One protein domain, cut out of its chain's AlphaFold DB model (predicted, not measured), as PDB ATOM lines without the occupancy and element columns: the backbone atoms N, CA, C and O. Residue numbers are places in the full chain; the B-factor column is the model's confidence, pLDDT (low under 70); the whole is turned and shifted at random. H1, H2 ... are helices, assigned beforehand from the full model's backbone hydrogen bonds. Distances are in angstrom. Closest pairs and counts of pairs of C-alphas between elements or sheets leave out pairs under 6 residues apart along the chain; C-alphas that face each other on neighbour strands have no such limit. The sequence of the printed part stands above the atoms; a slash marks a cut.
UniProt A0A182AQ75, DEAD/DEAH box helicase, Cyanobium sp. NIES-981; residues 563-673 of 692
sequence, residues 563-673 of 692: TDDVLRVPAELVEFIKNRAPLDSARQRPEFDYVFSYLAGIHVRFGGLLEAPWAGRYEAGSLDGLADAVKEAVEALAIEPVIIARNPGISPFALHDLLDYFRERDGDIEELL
ATOM      1  N   THR A 563     261.521 182.255 214.358       90.56
ATOM      2  CA  THR A 563     260.380 182.591 215.221       90.56
ATOM      3  C   THR A 563     260.826 182.829 216.660       90.56
ATOM      4  O   THR A 563     260.520 183.878 217.216       90.56
ATOM      5  N   ASP A 564     261.603 181.911 217.237       90.50
ATOM      6  CA  ASP A 564     262.085 182.012 218.618       90.50
ATOM      7  C   ASP A 564     263.019 183.220 218.821       90.50
ATOM      8  O   ASP A 564     262.924 183.912 219.836       90.50
ATOM      9  N   ASP A 565     263.880 183.523 217.842       89.75
ATOM     10  CA  ASP A 565     264.769 184.691 217.889       89.75
ATOM     11  C   ASP A 565     263.983 186.017 217.902       89.75
ATOM     12  O   ASP A 565     264.325 186.926 218.661       89.75
ATOM     13  N   VAL A 566     262.907 186.124 217.111       90.25
ATOM     14  CA  VAL A 566     262.043 187.319 217.068       90.25
ATOM     15  C   VAL A 566     261.148 187.413 218.309       90.25
ATOM     16  O   VAL A 566     261.037 188.478 218.916       90.25
ATOM     17  N   LEU A 567     260.541 186.301 218.728       90.25
ATOM     18  CA  LEU A 567     259.617 186.250 219.866       90.25
ATOM     19  C   LEU A 567     260.306 186.466 221.219       90.25
ATOM     20  O   LEU A 567     259.636 186.766 222.203       90.25
ATOM     21  N   ARG A 568     261.641 186.379 221.282       86.56
ATOM     22  CA  ARG A 568     262.421 186.726 222.478       86.56
ATOM     23  C   ARG A 568     262.346 188.214 222.838       86.56
ATOM     24  O   ARG A 568     262.561 188.564 223.998       86.56
ATOM     25  N   VAL A 569     262.063 189.085 221.867       84.19
ATOM     26  CA  VAL A 569     261.936 190.539 222.063       84.19
ATOM     27  C   VAL A 569     260.601 191.017 221.468       84.19
ATOM     28  O   VAL A 569     260.579 191.734 220.467       84.19
ATOM     29  N   PRO A 570     259.455 190.633 222.066       87.81
ATOM     30  CA  PRO A 570     258.142 190.825 221.449       87.81
ATOM     31  C   PRO A 570     257.736 192.301 221.342       87.81
ATOM     32  O   PRO A 570     256.930 192.648 220.487       87.81
ATOM     33  N   ALA A 571     258.307 193.186 222.167       91.19
ATOM     34  CA  ALA A 571     257.964 194.610 222.190       91.19
ATOM     35  C   ALA A 571     258.226 195.320 220.847       91.19
ATOM     36  O   ALA A 571     257.369 196.070 220.383       91.19
ATOM     37  N   GLU A 572     259.366 195.047 220.200       91.69
ATOM     38  CA  GLU A 572     259.692 195.630 218.888       91.69
ATOM     39  C   GLU A 572     258.723 195.137 217.801       91.69
ATOM     40  O   GLU A 572     258.307 195.908 216.935       91.69
ATOM     41  N   LEU A 573     258.319 193.863 217.865       93.38
ATOM     42  CA  LEU A 573     257.352 193.292 216.928       93.38
ATOM     43  C   LEU A 573     255.945 193.868 217.143       93.38
ATOM     44  O   LEU A 573     255.247 194.155 216.175       93.38
ATOM     45  N   VAL A 574     255.533 194.085 218.394       95.19
ATOM     46  CA  VAL A 574     254.260 194.747 218.723       95.19
ATOM     47  C   VAL A 574     254.210 196.152 218.130       95.19
ATOM     48  O   VAL A 574     253.208 196.519 217.519       95.19
ATOM     49  N   GLU A 575     255.279 196.936 218.280       93.69
ATOM     50  CA  GLU A 575     255.363 198.277 217.694       93.69
ATOM     51  C   GLU A 575     255.301 198.226 216.161       93.69
ATOM     52  O   GLU A 575     254.557 198.990 215.543       93.69
ATOM     53  N   PHE A 576     256.006 197.276 215.544       92.62
ATOM     54  CA  PHE A 576     255.953 197.042 214.102       92.62
ATOM     55  C   PHE A 576     254.528 196.739 213.603       92.62
ATOM     56  O   PHE A 576     254.087 197.325 212.613       92.62
ATOM     57  N   ILE A 577     253.783 195.879 214.309       94.06
ATOM     58  CA  ILE A 577     252.395 195.521 213.971       94.06
ATOM     59  C   ILE A 577     251.458 196.720 214.153       94.06
ATOM     60  O   ILE A 577     250.663 197.018 213.262       94.06
ATOM     61  N   LYS A 578     251.574 197.450 215.271       93.31
ATOM     62  CA  LYS A 578     250.746 198.637 215.554       93.31
ATOM     63  C   LYS A 578     250.941 199.748 214.525       93.31
ATOM     64  O   LYS A 578     249.986 200.435 214.178       93.31
ATOM     65  N   ASN A 579     252.152 199.874 213.987       91.94
ATOM     66  CA  ASN A 579     252.471 200.802 212.904       91.94
ATOM     67  C   ASN A 579     252.085 200.275 211.507       91.94
ATOM     68  O   ASN A 579     252.489 200.869 210.511       91.94
ATOM     69  N   ARG A 580     251.314 199.179 211.416       89.75
ATOM     70  CA  ARG A 580     250.880 198.531 210.164       89.75
ATOM     71  C   ARG A 580     252.033 198.089 209.253       89.75
ATOM     72  O   ARG A 580     251.940 198.214 208.039       89.75
ATOM     73  N   ALA A 581     253.116 197.569 209.837       83.94
ATOM     74  CA  ALA A 581     254.263 197.014 209.112       83.94
ATOM     75  C   ALA A 581     254.811 197.930 207.987       83.94
ATOM     76  O   ALA A 581     254.804 197.540 206.817       83.94
ATOM     77  N   PRO A 582     255.308 199.146 208.298       85.19
ATOM     78  CA  PRO A 582     255.740 200.099 207.276       85.19
ATOM     79  C   PRO A 582     256.784 199.501 206.324       85.19
ATOM     80  O   PRO A 582     257.739 198.865 206.776       85.19
ATOM     81  N   LEU A 583     256.660 199.770 205.019       82.62
ATOM     82  CA  LEU A 583     257.496 199.167 203.970       82.62
ATOM     83  C   LEU A 583     259.007 199.311 204.234       82.62
ATOM     84  O   LEU A 583     259.768 198.360 204.063       82.62
ATOM     85  N   ASP A 584     259.450 200.487 204.683       84.31
ATOM     86  CA  ASP A 584     260.863 200.734 204.992       84.31
ATOM     87  C   ASP A 584     261.340 199.929 206.204       84.31
ATOM     88  O   ASP A 584     262.453 199.400 206.196       84.31
ATOM     89  N   SER A 585     260.484 199.772 207.218       84.12
ATOM     90  CA  SER A 585     260.779 198.936 208.388       84.12
ATOM     91  C   SER A 585     260.825 197.458 208.001       84.12
ATOM     92  O   SER A 585     261.759 196.762 208.386       84.12
ATOM     93  N   ALA A 586     259.890 196.992 207.168       83.12
ATOM     94  CA  ALA A 586     259.868 195.624 206.651       83.12
ATOM     95  C   ALA A 586     261.089 195.316 205.763       83.12
ATOM     96  O   ALA A 586     261.621 194.211 205.789       83.12
ATOM     97  N   ARG A 587     261.606 196.299 205.011       85.31
ATOM     98  CA  ARG A 587     262.857 196.150 204.243       85.31
ATOM     99  C   ARG A 587     264.094 196.046 205.137       85.31
ATOM    100  O   ARG A 587     265.034 195.338 204.780       85.31
ATOM    101  N   GLN A 588     264.112 196.759 206.263       86.25
ATOM    102  CA  GLN A 588     265.232 196.755 207.212       86.25
ATOM    103  C   GLN A 588     265.222 195.530 208.137       86.25
ATOM    104  O   GLN A 588     266.282 194.970 208.412       86.25
ATOM    105  N   ARG A 589     264.037 195.117 208.595       88.06
ATOM    106  CA  ARG A 589     263.783 193.982 209.496       88.06
ATOM    107  C   ARG A 589     262.777 193.021 208.842       88.06
ATOM    108  O   ARG A 589     261.654 192.886 209.334       88.06
ATOM    109  N   PRO A 590     263.135 192.355 207.729       88.81
ATOM    110  CA  PRO A 590     262.220 191.446 207.034       88.81
ATOM    111  C   PRO A 590     261.709 190.321 207.938       88.81
ATOM    112  O   PRO A 590     260.618 189.806 207.715       88.81
ATOM    113  N   GLU A 591     262.460 189.969 208.986       90.56
ATOM    114  CA  GLU A 591     262.056 189.014 210.011       90.56
ATOM    115  C   GLU A 591     260.781 189.330 210.756       90.56
ATOM    116  O   GLU A 591     260.051 188.407 211.110       90.56
ATOM    117  N   PHE A 592     260.462 190.602 210.937       92.75
ATOM    118  CA  PHE A 592     259.220 190.968 211.592       92.75
ATOM    119  C   PHE A 592     258.018 190.704 210.701       92.75
ATOM    120  O   PHE A 592     257.012 190.194 211.183       92.75
ATOM    121  N   ASP A 593     258.140 190.964 209.401       90.62
ATOM    122  CA  ASP A 593     257.032 190.812 208.463       90.62
ATOM    123  C   ASP A 593     256.638 189.340 208.277       90.62
ATOM    124  O   ASP A 593     255.469 188.971 208.432       90.62
ATOM    125  N   TYR A 594     257.611 188.454 208.040       91.12
ATOM    126  CA  TYR A 594     257.287 187.036 207.862       91.12
ATOM    127  C   TYR A 594     256.943 186.320 209.176       91.12
ATOM    128  O   TYR A 594     256.159 185.374 209.147       91.12
ATOM    129  N   VAL A 595     257.470 186.753 210.334       93.81
ATOM    130  CA  VAL A 595     257.020 186.206 211.628       93.81
ATOM    131  C   VAL A 595     255.608 186.692 211.939       93.81
ATOM    132  O   VAL A 595     254.773 185.874 212.306       93.81
ATOM    133  N   PHE A 596     255.287 187.971 211.720       94.69
ATOM    134  CA  PHE A 596     253.921 188.479 211.867       94.69
ATOM    135  C   PHE A 596     252.922 187.710 210.992       94.69
ATOM    136  O   PHE A 596     251.888 187.268 211.492       94.69
ATOM    137  N   SER A 597     253.259 187.480 209.721       93.50
ATOM    138  CA  SER A 597     252.432 186.701 208.785       93.50
ATOM    139  C   SER A 597     252.113 185.301 209.321       93.50
ATOM    140  O   SER A 597     250.964 184.855 209.295       93.50
ATOM    141  N   TYR A 598     253.119 184.633 209.888       94.12
ATOM    142  CA  TYR A 598     252.957 183.336 210.535       94.12
ATOM    143  C   TYR A 598     252.062 183.411 211.780       94.12
ATOM    144  O   TYR A 598     251.138 182.608 211.915       94.12
ATOM    145  N   LEU A 599     252.277 184.393 212.663       94.75
ATOM    146  CA  LEU A 599     251.482 184.574 213.886       94.75
ATOM    147  C   LEU A 599     250.009 184.872 213.576       94.75
ATOM    148  O   LEU A 599     249.127 184.342 214.248       94.75
ATOM    149  N   ALA A 600     249.735 185.672 212.544       94.56
ATOM    150  CA  ALA A 600     248.381 185.932 212.066       94.56
ATOM    151  C   ALA A 600     247.714 184.645 211.551       94.56
ATOM    152  O   ALA A 600     246.571 184.353 211.902       94.56
ATOM    153  N   GLY A 601     248.446 183.828 210.784       92.69
ATOM    154  CA  GLY A 601     247.976 182.513 210.346       92.69
ATOM    155  C   GLY A 601     247.664 181.575 211.517       92.69
ATOM    156  O   GLY A 601     246.617 180.929 211.525       92.69
ATOM    157  N   ILE A 602     248.528 181.539 212.534       92.56
ATOM    158  CA  ILE A 602     248.316 180.778 213.774       92.56
ATOM    159  C   ILE A 602     247.066 181.268 214.510       92.56
ATOM    160  O   ILE A 602     246.210 180.453 214.853       92.56
ATOM    161  N   HIS A 603     246.921 182.581 214.701       94.06
ATOM    162  CA  HIS A 603     245.764 183.174 215.369       94.06
ATOM    163  C   HIS A 603     244.454 182.762 214.690       94.06
ATOM    164  O   HIS A 603     243.530 182.315 215.361       94.06
ATOM    165  N   VAL A 604     244.393 182.827 213.357       92.69
ATOM    166  CA  VAL A 604     243.203 182.408 212.605       92.69
ATOM    167  C   VAL A 604     242.925 180.909 212.747       92.69
ATOM    168  O   VAL A 604     241.768 180.516 212.879       92.69
ATOM    169  N   ARG A 605     243.959 180.058 212.706       89.88
ATOM    170  CA  ARG A 605     243.784 178.596 212.775       89.88
ATOM    171  C   ARG A 605     243.300 178.118 214.138       89.88
ATOM    172  O   ARG A 605     242.491 177.197 214.194       89.88
ATOM    173  N   PHE A 606     243.811 178.718 215.208       90.31
ATOM    174  CA  PHE A 606     243.507 178.296 216.572       90.31
ATOM    175  C   PHE A 606     242.426 179.135 217.250       90.31
ATOM    176  O   PHE A 606     241.914 178.710 218.268       90.31
ATOM    177  N   GLY A 607     242.051 180.295 216.707       91.12
ATOM    178  CA  GLY A 607     241.164 181.244 217.393       91.12
ATOM    179  C   GLY A 607     241.883 182.117 218.431       91.12
ATOM    180  O   GLY A 607     241.253 182.921 219.112       91.12
ATOM    181  N   GLY A 608     243.207 181.997 218.534       92.19
ATOM    182  CA  GLY A 608     244.033 182.757 219.461       92.19
ATOM    183  C   GLY A 608     245.506 182.380 219.339       92.19
ATOM    184  O   GLY A 608     245.845 181.234 219.053       92.19
ATOM    185  N   LEU A 609     246.407 183.339 219.576       91.06
ATOM    186  CA  LEU A 609     247.848 183.069 219.512       91.06
ATOM    187  C   LEU A 609     248.303 182.151 220.657       91.06
ATOM    188  O   LEU A 609     249.106 181.247 220.453       91.06
ATOM    189  N   LEU A 610     247.765 182.375 221.858       92.25
ATOM    190  CA  LEU A 610     248.119 181.626 223.069       92.25
ATOM    191  C   LEU A 610     247.526 180.209 223.101       92.25
ATOM    192  O   LEU A 610     247.930 179.397 223.927       92.25
ATOM    193  N   GLU A 611     246.593 179.900 222.196       89.94
ATOM    194  CA  GLU A 611     246.028 178.554 222.026       89.94
ATOM    195  C   GLU A 611     246.924 177.655 221.158       89.94
ATOM    196  O   GLU A 611     246.745 176.436 221.109       89.94
ATOM    197  N   ALA A 612     247.924 178.244 220.494       87.88
ATOM    198  CA  ALA A 612     248.881 177.513 219.687       87.88
ATOM    199  C   ALA A 612     249.734 176.573 220.560       87.88
ATOM    200  O   ALA A 612     250.276 176.999 221.580       87.88
ATOM    201  N   PRO A 613     249.963 175.313 220.159       83.62
ATOM    202  CA  PRO A 613     250.676 174.357 221.017       83.62
ATOM    203  C   PRO A 613     252.133 174.703 221.317       83.62
ATOM    204  O   PRO A 613     252.658 174.300 222.351       83.62
ATOM    205  N   TRP A 614     252.776 175.506 220.470       87.31
ATOM    206  CA  TRP A 614     254.118 176.020 220.724       87.31
ATOM    207  C   TRP A 614     254.143 177.189 221.726       87.31
ATOM    208  O   TRP A 614     255.224 177.545 222.204       87.31
ATOM    209  N   ALA A 615     252.998 177.798 222.068       86.75
ATOM    210  CA  ALA A 615     252.925 178.930 222.999       86.75
ATOM    211  C   ALA A 615     253.399 178.542 224.410       86.75
ATOM    212  O   ALA A 615     254.035 179.345 225.087       86.75
ATOM    213  N   GLY A 616     253.203 177.278 224.809       82.69
ATOM    214  CA  GLY A 616     253.684 176.737 226.086       82.69
ATOM    215  C   GLY A 616     255.211 176.717 226.251       82.69
ATOM    216  O   GLY A 616     255.698 176.438 227.344       82.69
ATOM    217  N   ARG A 617     255.980 177.021 225.195       85.88
ATOM    218  CA  ARG A 617     257.447 177.176 225.260       85.88
ATOM    219  C   ARG A 617     257.880 178.472 225.953       85.88
ATOM    220  O   ARG A 617     259.040 178.584 226.340       85.88
ATOM    221  N   TYR A 618     256.978 179.443 226.071       86.88
ATOM    222  CA  TYR A 618     257.260 180.775 226.594       86.88
ATOM    223  C   TYR A 618     256.729 180.935 228.021       86.88
ATOM    224  O   TYR A 618     255.791 180.255 228.436       86.88
ATOM    225  N   GLU A 619     257.334 181.849 228.782       86.50
ATOM    226  CA  GLU A 619     256.864 182.173 230.130       86.50
ATOM    227  C   GLU A 619     255.434 182.727 230.081       86.50
ATOM    228  O   GLU A 619     255.090 183.521 229.198       86.50
ATOM    229  N   ALA A 620     254.599 182.325 231.042       85.12
ATOM    230  CA  ALA A 620     253.217 182.782 231.122       85.12
ATOM    231  C   ALA A 620     253.156 184.319 231.187       85.12
ATOM    232  O   ALA A 620     253.855 184.941 231.984       85.12
ATOM    233  N   GLY A 621     252.328 184.925 230.334       85.56
ATOM    234  CA  GLY A 621     252.167 186.378 230.237       85.56
ATOM    235  C   GLY A 621     253.183 187.100 229.342       85.56
ATOM    236  O   GLY A 621     252.981 188.261 228.998       85.56
ATOM    237  N   SER A 622     254.267 186.439 228.914       88.75
ATOM    238  CA  SER A 622     255.313 187.087 228.099       88.75
ATOM    239  C   SER A 622     254.857 187.468 226.684       88.75
ATOM    240  O   SER A 622     255.432 188.372 226.076       88.75
ATOM    241  N   LEU A 623     253.817 186.805 226.167       92.31
ATOM    242  CA  LEU A 623     253.288 187.004 224.816       92.31
ATOM    243  C   LEU A 623     251.940 187.740 224.779       92.31
ATOM    244  O   LEU A 623     251.446 187.990 223.684       92.31
ATOM    245  N   ASP A 624     251.354 188.115 225.920       92.62
ATOM    246  CA  ASP A 624     249.990 188.669 225.984       92.62
ATOM    247  C   ASP A 624     249.845 189.931 225.120       92.62
ATOM    248  O   ASP A 624     248.992 189.996 224.238       92.62
ATOM    249  N   GLY A 625     250.767 190.889 225.272       93.62
ATOM    250  CA  GLY A 625     250.748 192.121 224.475       93.62
ATOM    251  C   GLY A 625     250.948 191.892 222.972       93.62
ATOM    252  O   GLY A 625     250.480 192.691 222.161       93.62
ATOM    253  N   LEU A 626     251.619 190.801 222.586       95.38
ATOM    254  CA  LEU A 626     251.748 190.395 221.187       95.38
ATOM    255  C   LEU A 626     250.478 189.710 220.680       95.38
ATOM    256  O   LEU A 626     250.051 189.992 219.564       95.38
ATOM    257  N   ALA A 627     249.865 188.845 221.489       95.19
ATOM    258  CA  ALA A 627     248.605 188.192 221.162       95.19
ATOM    259  C   ALA A 627     247.491 189.222 220.922       95.19
ATOM    260  O   ALA A 627     246.778 189.109 219.923       95.19
ATOM    261  N   ASP A 628     247.407 190.251 221.770       95.94
ATOM    262  CA  ASP A 628     246.465 191.362 221.615       95.94
ATOM    263  C   ASP A 628     246.734 192.154 220.329       95.94
ATOM    264  O   ASP A 628     245.822 192.365 219.533       95.94
ATOM    265  N   ALA A 629     247.993 192.522 220.066       96.19
ATOM    266  CA  ALA A 629     248.355 193.268 218.859       96.19
ATOM    267  C   ALA A 629     248.055 192.488 217.566       96.19
ATOM    268  O   ALA A 629     247.573 193.067 216.594       96.19
ATOM    269  N   VAL A 630     248.320 191.176 217.543       95.81
ATOM    270  CA  VAL A 630     247.992 190.310 216.398       95.81
ATOM    271  C   VAL A 630     246.480 190.199 216.220       95.81
ATOM    272  O   VAL A 630     246.002 190.307 215.093       95.81
ATOM    273  N   LYS A 631     245.726 190.015 217.309       95.88
ATOM    274  CA  LYS A 631     244.262 189.945 217.275       95.88
ATOM    275  C   LYS A 631     243.658 191.234 216.715       95.88
ATOM    276  O   LYS A 631     242.922 191.174 215.737       95.88
ATOM    277  N   GLU A 632     244.019 192.384 217.288       95.75
ATOM    278  CA  GLU A 632     243.562 193.701 216.826       95.75
ATOM    279  C   GLU A 632     243.901 193.922 215.348       95.75
ATOM    280  O   GLU A 632     243.063 194.390 214.578       95.75
ATOM    281  N   ALA A 633     245.121 193.555 214.936       94.62
ATOM    282  CA  ALA A 633     245.550 193.679 213.551       94.62
ATOM    283  C   ALA A 633     244.702 192.821 212.610       94.62
ATOM    284  O   ALA A 633     244.254 193.345 211.599       94.62
ATOM    285  N   VAL A 634     244.469 191.542 212.932       94.12
ATOM    286  CA  VAL A 634     243.707 190.605 212.088       94.12
ATOM    287  C   VAL A 634     242.223 190.975 212.022       94.12
ATOM    288  O   VAL A 634     241.651 190.959 210.935       94.12
ATOM    289  N   GLU A 635     241.605 191.348 213.145       93.25
ATOM    290  CA  GLU A 635     240.189 191.752 213.208       93.25
ATOM    291  C   GLU A 635     239.907 193.052 212.437       93.25
ATOM    292  O   GLU A 635     238.788 193.265 211.969       93.25
ATOM    293  N   ALA A 636     240.915 193.914 212.267       92.94
ATOM    294  CA  ALA A 636     240.799 195.150 211.497       92.94
ATOM    295  C   ALA A 636     240.885 194.954 209.969       92.94
ATOM    296  O   ALA A 636     240.655 195.913 209.229       92.94
ATOM    297  N   LEU A 637     241.240 193.760 209.478       92.75
ATOM    298  CA  LEU A 637     241.414 193.500 208.045       92.75
ATOM    299  C   LEU A 637     240.082 193.158 207.371       92.75
ATOM    300  O   LEU A 637     239.294 192.360 207.869       92.75
ATOM    301  N   ALA A 638     239.869 193.684 206.164       90.88
ATOM    302  CA  ALA A 638     238.680 193.387 205.358       90.88
ATOM    303  C   ALA A 638     238.778 192.071 204.552       90.88
ATOM    304  O   ALA A 638     237.981 191.851 203.636       90.88
ATOM    305  N   ILE A 639     239.778 191.235 204.842       91.06
ATOM    306  CA  ILE A 639     240.093 190.002 204.113       91.06
ATOM    307  C   ILE A 639     239.507 188.808 204.869       91.06
ATOM    308  O   ILE A 639     239.544 188.769 206.097       91.06
ATOM    309  N   GLU A 640     239.016 187.793 204.154       90.69
ATOM    310  CA  GLU A 640     238.541 186.574 204.809       90.69
ATOM    311  C   GLU A 640     239.675 185.863 205.577       90.69
ATOM    312  O   GLU A 640     240.756 185.656 205.011       90.69
ATOM    313  N   PRO A 641     239.438 185.386 206.818       89.31
ATOM    314  CA  PRO A 641     240.472 184.734 207.626       89.31
ATOM    315  C   PRO A 641     241.144 183.545 206.921       89.31
ATOM    316  O   PRO A 641     242.352 183.334 207.042       89.31
ATOM    317  N   VAL A 642     240.389 182.794 206.110       87.69
ATOM    318  CA  VAL A 642     240.921 181.652 205.346       87.69
ATOM    319  C   VAL A 642     242.048 182.052 204.384       87.69
ATOM    320  O   VAL A 642     242.957 181.256 204.149       87.69
ATOM    321  N   ILE A 643     242.032 183.281 203.855       90.06
ATOM    322  CA  ILE A 643     243.078 183.794 202.961       90.06
ATOM    323  C   ILE A 643     244.374 184.017 203.746       90.06
ATOM    324  O   ILE A 643     245.438 183.618 203.275       90.06
ATOM    325  N   ILE A 644     244.290 184.560 204.963       90.56
ATOM    326  CA  ILE A 644     245.446 184.748 205.854       90.56
ATOM    327  C   ILE A 644     246.048 183.385 206.218       90.56
ATOM    328  O   ILE A 644     247.243 183.155 206.033       90.56
ATOM    329  N   ALA A 645     245.214 182.432 206.645       86.12
ATOM    330  CA  ALA A 645     245.665 181.096 207.041       86.12
ATOM    331  C   ALA A 645     246.325 180.304 205.894       86.12
ATOM    332  O   ALA A 645     247.213 179.481 206.137       86.12
ATOM    333  N   ARG A 646     245.910 180.543 204.641       86.12
ATOM    334  CA  ARG A 646     246.494 179.917 203.444       86.12
ATOM    335  C   ARG A 646     247.802 180.564 202.986       86.12
ATOM    336  O   ARG A 646     248.494 179.940 202.191       86.12
ATOM    337  N   ASN A 647     248.158 181.748 203.489       87.38
ATOM    338  CA  ASN A 647     249.326 182.519 203.050       87.38
ATOM    339  C   ASN A 647     250.234 182.950 204.230       87.38
ATOM    340  O   ASN A 647     250.532 184.133 204.372       87.38
ATOM    341  N   PRO A 648     250.752 182.014 205.050       80.56
ATOM    342  CA  PRO A 648     251.496 182.303 206.287       80.56
ATOM    343  C   PRO A 648     252.839 183.025 206.079       80.56
ATOM    344  O   PRO A 648     253.484 183.415 207.046       80.56
ATOM    345  N   GLY A 649     253.293 183.185 204.833       82.62
ATOM    346  CA  GLY A 649     254.521 183.901 204.476       82.62
ATOM    347  C   GLY A 649     254.292 185.239 203.770       82.62
ATOM    348  O   GLY A 649     255.270 185.806 203.282       82.62
ATOM    349  N   ILE A 650     253.039 185.692 203.661       87.12
ATOM    350  CA  ILE A 650     252.656 186.953 203.019       87.12
ATOM    351  C   ILE A 650     252.016 187.858 204.067       87.12
ATOM    352  O   ILE A 650     251.109 187.429 204.779       87.12
ATOM    353  N   SER A 651     252.467 189.113 204.115       90.06
ATOM    354  CA  SER A 651     251.964 190.106 205.060       90.06
ATOM    355  C   SER A 651     250.442 190.261 204.953       90.06
ATOM    356  O   SER A 651     249.938 190.581 203.870       90.06
ATOM    357  N   PRO A 652     249.690 190.083 206.056       92.25
ATOM    358  CA  PRO A 652     248.253 190.328 206.080       92.25
ATOM    359  C   PRO A 652     247.887 191.757 205.662       92.25
ATOM    360  O   PRO A 652     246.888 191.949 204.977       92.25
ATOM    361  N   PHE A 653     248.716 192.751 206.002       92.81
ATOM    362  CA  PHE A 653     248.509 194.132 205.556       92.81
ATOM    363  C   PHE A 653     248.693 194.271 204.044       92.81
ATOM    364  O   PHE A 653     247.818 194.812 203.386       92.81
ATOM    365  N   ALA A 654     249.740 193.677 203.463       89.88
ATOM    366  CA  ALA A 654     249.933 193.710 202.011       89.88
ATOM    367  C   ALA A 654     248.797 193.005 201.243       89.88
ATOM    368  O   ALA A 654     248.425 193.436 200.155       89.88
ATOM    369  N   LEU A 655     248.226 191.930 201.800       91.00
ATOM    370  CA  LEU A 655     247.039 191.282 201.228       91.00
ATOM    371  C   LEU A 655     245.802 192.195 201.283       91.00
ATOM    372  O   LEU A 655     244.984 192.161 200.366       91.00
ATOM    373  N   HIS A 656     245.665 193.003 202.337       92.31
ATOM    374  CA  HIS A 656     244.591 193.987 202.463       92.31
ATOM    375  C   HIS A 656     244.779 195.142 201.480       92.31
ATOM    376  O   HIS A 656     243.842 195.453 200.755       92.31
ATOM    377  N   ASP A 657     245.992 195.685 201.381       90.56
ATOM    378  CA  ASP A 657     246.331 196.748 200.432       90.56
ATOM    379  C   ASP A 657     246.099 196.290 198.983       90.56
ATOM    380  O   ASP A 657     245.582 197.039 198.157       90.56
ATOM    381  N   LEU A 658     246.418 195.026 198.670       89.25
ATOM    382  CA  LEU A 658     246.132 194.434 197.362       89.25
ATOM    383  C   LEU A 658     244.623 194.327 197.093       89.25
ATOM    384  O   LEU A 658     244.177 194.572 195.973       89.25
ATOM    385  N   LEU A 659     243.832 193.963 198.106       90.31
ATOM    386  CA  LEU A 659     242.374 193.919 198.001       90.31
ATOM    387  C   LEU A 659     241.781 195.319 197.798       90.31
ATOM    388  O   LEU A 659     240.861 195.471 196.998       90.31
ATOM    389  N   ASP A 660     242.302 196.324 198.496       90.56
ATOM    390  CA  ASP A 660     241.862 197.708 198.341       90.56
ATOM    391  C   ASP A 660     242.237 198.240 196.955       90.56
ATOM    392  O   ASP A 660     241.371 198.767 196.261       90.56
ATOM    393  N   TYR A 661     243.445 197.947 196.461       89.00
ATOM    394  CA  TYR A 661     243.823 198.218 195.070       89.00
ATOM    395  C   TYR A 661     242.854 197.571 194.065       89.00
ATOM    396  O   TYR A 661     242.436 198.217 193.105       89.00
ATOM    397  N   PHE A 662     242.442 196.315 194.279       87.06
ATOM    398  CA  PHE A 662     241.447 195.665 193.416       87.06
ATOM    399  C   PHE A 662     240.059 196.311 193.493       87.06
ATOM    400  O   PHE A 662     239.331 196.276 192.506       87.06
ATOM    401  N   ARG A 663     239.680 196.886 194.639       87.62
ATOM    402  CA  ARG A 663     238.394 197.578 194.827       87.62
ATOM    403  C   ARG A 663     238.387 198.993 194.254       87.62
ATOM    404  O   ARG A 663     237.330 199.457 193.841       87.62
ATOM    405  N   GLU A 664     239.533 199.668 194.265       88.69
ATOM    406  CA  GLU A 664     239.702 201.043 193.781       88.69
ATOM    407  C   GLU A 664     239.999 201.124 192.278       88.69
ATOM    408  O   GLU A 664     239.837 202.184 191.674       88.69
ATOM    409  N   ARG A 665     240.439 200.024 191.653       84.06
ATOM    410  CA  ARG A 665     240.749 199.991 190.220       84.06
ATOM    411  C   ARG A 665     239.477 200.046 189.366       84.06
ATOM    412  O   ARG A 665     238.685 199.109 189.350       84.06
ATOM    413  N   ASP A 666     239.384 201.079 188.532       77.94
ATOM    414  CA  ASP A 666     238.434 201.154 187.420       77.94
ATOM    415  C   ASP A 666     238.975 200.353 186.214       77.94
ATOM    416  O   ASP A 666     239.723 200.868 185.384       77.94
ATOM    417  N   GLY A 667     238.653 199.059 186.130       80.06
ATOM    418  CA  GLY A 667     239.069 198.177 185.032       80.06
ATOM    419  C   GLY A 667     238.427 196.793 185.120       80.06
ATOM    420  O   GLY A 667     237.834 196.449 186.142       80.06
ATOM    421  N   ASP A 668     238.522 195.998 184.051       80.31
ATOM    422  CA  ASP A 668     237.977 194.639 184.073       80.31
ATOM    423  C   ASP A 668     238.829 193.729 184.971       80.31
ATOM    424  O   ASP A 668     240.063 193.775 184.946       80.31
ATOM    425  N   ILE A 669     238.178 192.871 185.761       76.75
ATOM    426  CA  ILE A 669     238.853 191.919 186.660       76.75
ATOM    427  C   ILE A 669     239.730 190.957 185.850       76.75
ATOM    428  O   ILE A 669     240.763 190.484 186.324       76.75
ATOM    429  N   GLU A 670     239.349 190.697 184.605       80.06
ATOM    430  CA  GLU A 670     240.076 189.844 183.670       80.06
ATOM    431  C   GLU A 670     241.492 190.371 183.374       80.06
ATOM    432  O   GLU A 670     242.400 189.577 183.133       80.06
ATOM    433  N   GLU A 671     241.729 191.684 183.495       80.12
ATOM    434  CA  GLU A 671     243.057 192.299 183.342       80.12
ATOM    435  C   GLU A 671     243.983 192.063 184.547       80.12
ATOM    436  O   GLU A 671     245.181 192.353 184.482       80.12
ATOM    437  N   LEU A 672     243.441 191.583 185.668       79.31
ATOM    438  CA  LEU A 672     244.203 191.200 186.859       79.31
ATOM    439  C   LEU A 672     244.602 189.722 186.840       79.31
ATOM    440  O   LEU A 672     245.468 189.315 187.620       79.31
ATOM    441  N   LEU A 673     243.990 188.912 185.969       77.44
ATOM    442  CA  LEU A 673     244.339 187.506 185.846       77.44
ATOM    443  C   LEU A 673     245.721 187.380 185.191       77.44
ATOM    444  O   LEU A 673     245.942 187.918 184.102       77.44
TER     445      LEU A 673
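Overview. This is residues 563 to 673 of the 692 residues of the protein "DEAD/DEAH box helicase" of Cyanobium sp. NIES-981 (UniProt A0A182AQ75). The longest helix, H4, forms the core, and H2 and H6, side by side and running the same way, cross it as a pair, while the short helices H1 and H7 pack on it elsewhere. H8 leads away from H4 in nearly the direction of H6, and residues 663 to 671 stick out beyond the body. The printed part has 111 residues with nine named helices, H1 to H9 in order along the chain, and no named strand: the class is all helix. It is compact by its radius of gyration of the C-alphas, 14.9 A, but elongated, spanning 51 by 29 by 19 A.

Arrangement. H4, residues 590 to 606, is the hub, touching four helices; in the domain as a whole the helix packing is mostly crossed, with 1 of the 4 touching pairs that have a tilt at a shallow one. H6, residues 624 to 635, touches it about perpendicular at 79 degrees, residues 630 to 634 alone meeting 596 to 603; the closest C-alphas, Ala 600 and Val 630, are 6.2 A apart. H2, residues 570 to 578, touches H4 about perpendicular at 84 degrees, with C-alphas 573 and 592 closest at 6.1 A. H2 and H6 touch at a shallow tilt of 21 degrees, the same way; their closest C-alphas, Val 574 and Leu 626, are 5.6 A apart. H7, residues 641 to 646, touches H4 at a steep tilt of 61 degrees, opposite ways, with the C-alphas of Gly 601 and Ala 645 closest at 4.3 A. H1, residues 563 to 567, touches residues 591 to 595 of H4, with C-alphas 563 and 595 closest at 6.1 A. H3, residues 583 to 588, is close to H4 but not clearly touching, with C-alphas 586 and 593 closest at 5.9 A. H8, residues 652 to 664, is close to H4 but not clearly touching; the closest C-alphas, Ser 597 and Pro 652, are 6.2 A apart. H5, residues 613 to 617, touches no helix, nor does H9, residues 669 to 672. H1, H2, H3, H4, H6, H7 and H8 have every O i to N i+4 pair within hydrogen-bond range; H5 has 0 of 1, and 1 of 2 O i to N i+3 pairs, while H9 is too short for an O i to N i+4 pair.

Along the chain. H4 runs 24.8 A from C-alpha 590 at (262.220, 191.446, 207.034) to C-alpha 606 at (243.507, 178.296, 216.572). H8 is 18.4 A long, H6 16.4 A and H2 12.3 A. H1 begins at C-alpha 563, (260.380, 182.591, 215.221), and H9 ends at C-alpha 672, (244.203, 191.200, 186.859).

Size, cuts and confidence. The C-alphas farthest apart, those of Glu 619 and Asp 668, are 51.3 A apart. The printed part has no cut and no long link. Its mean pLDDT is 89.3, and no printed residue is under 70.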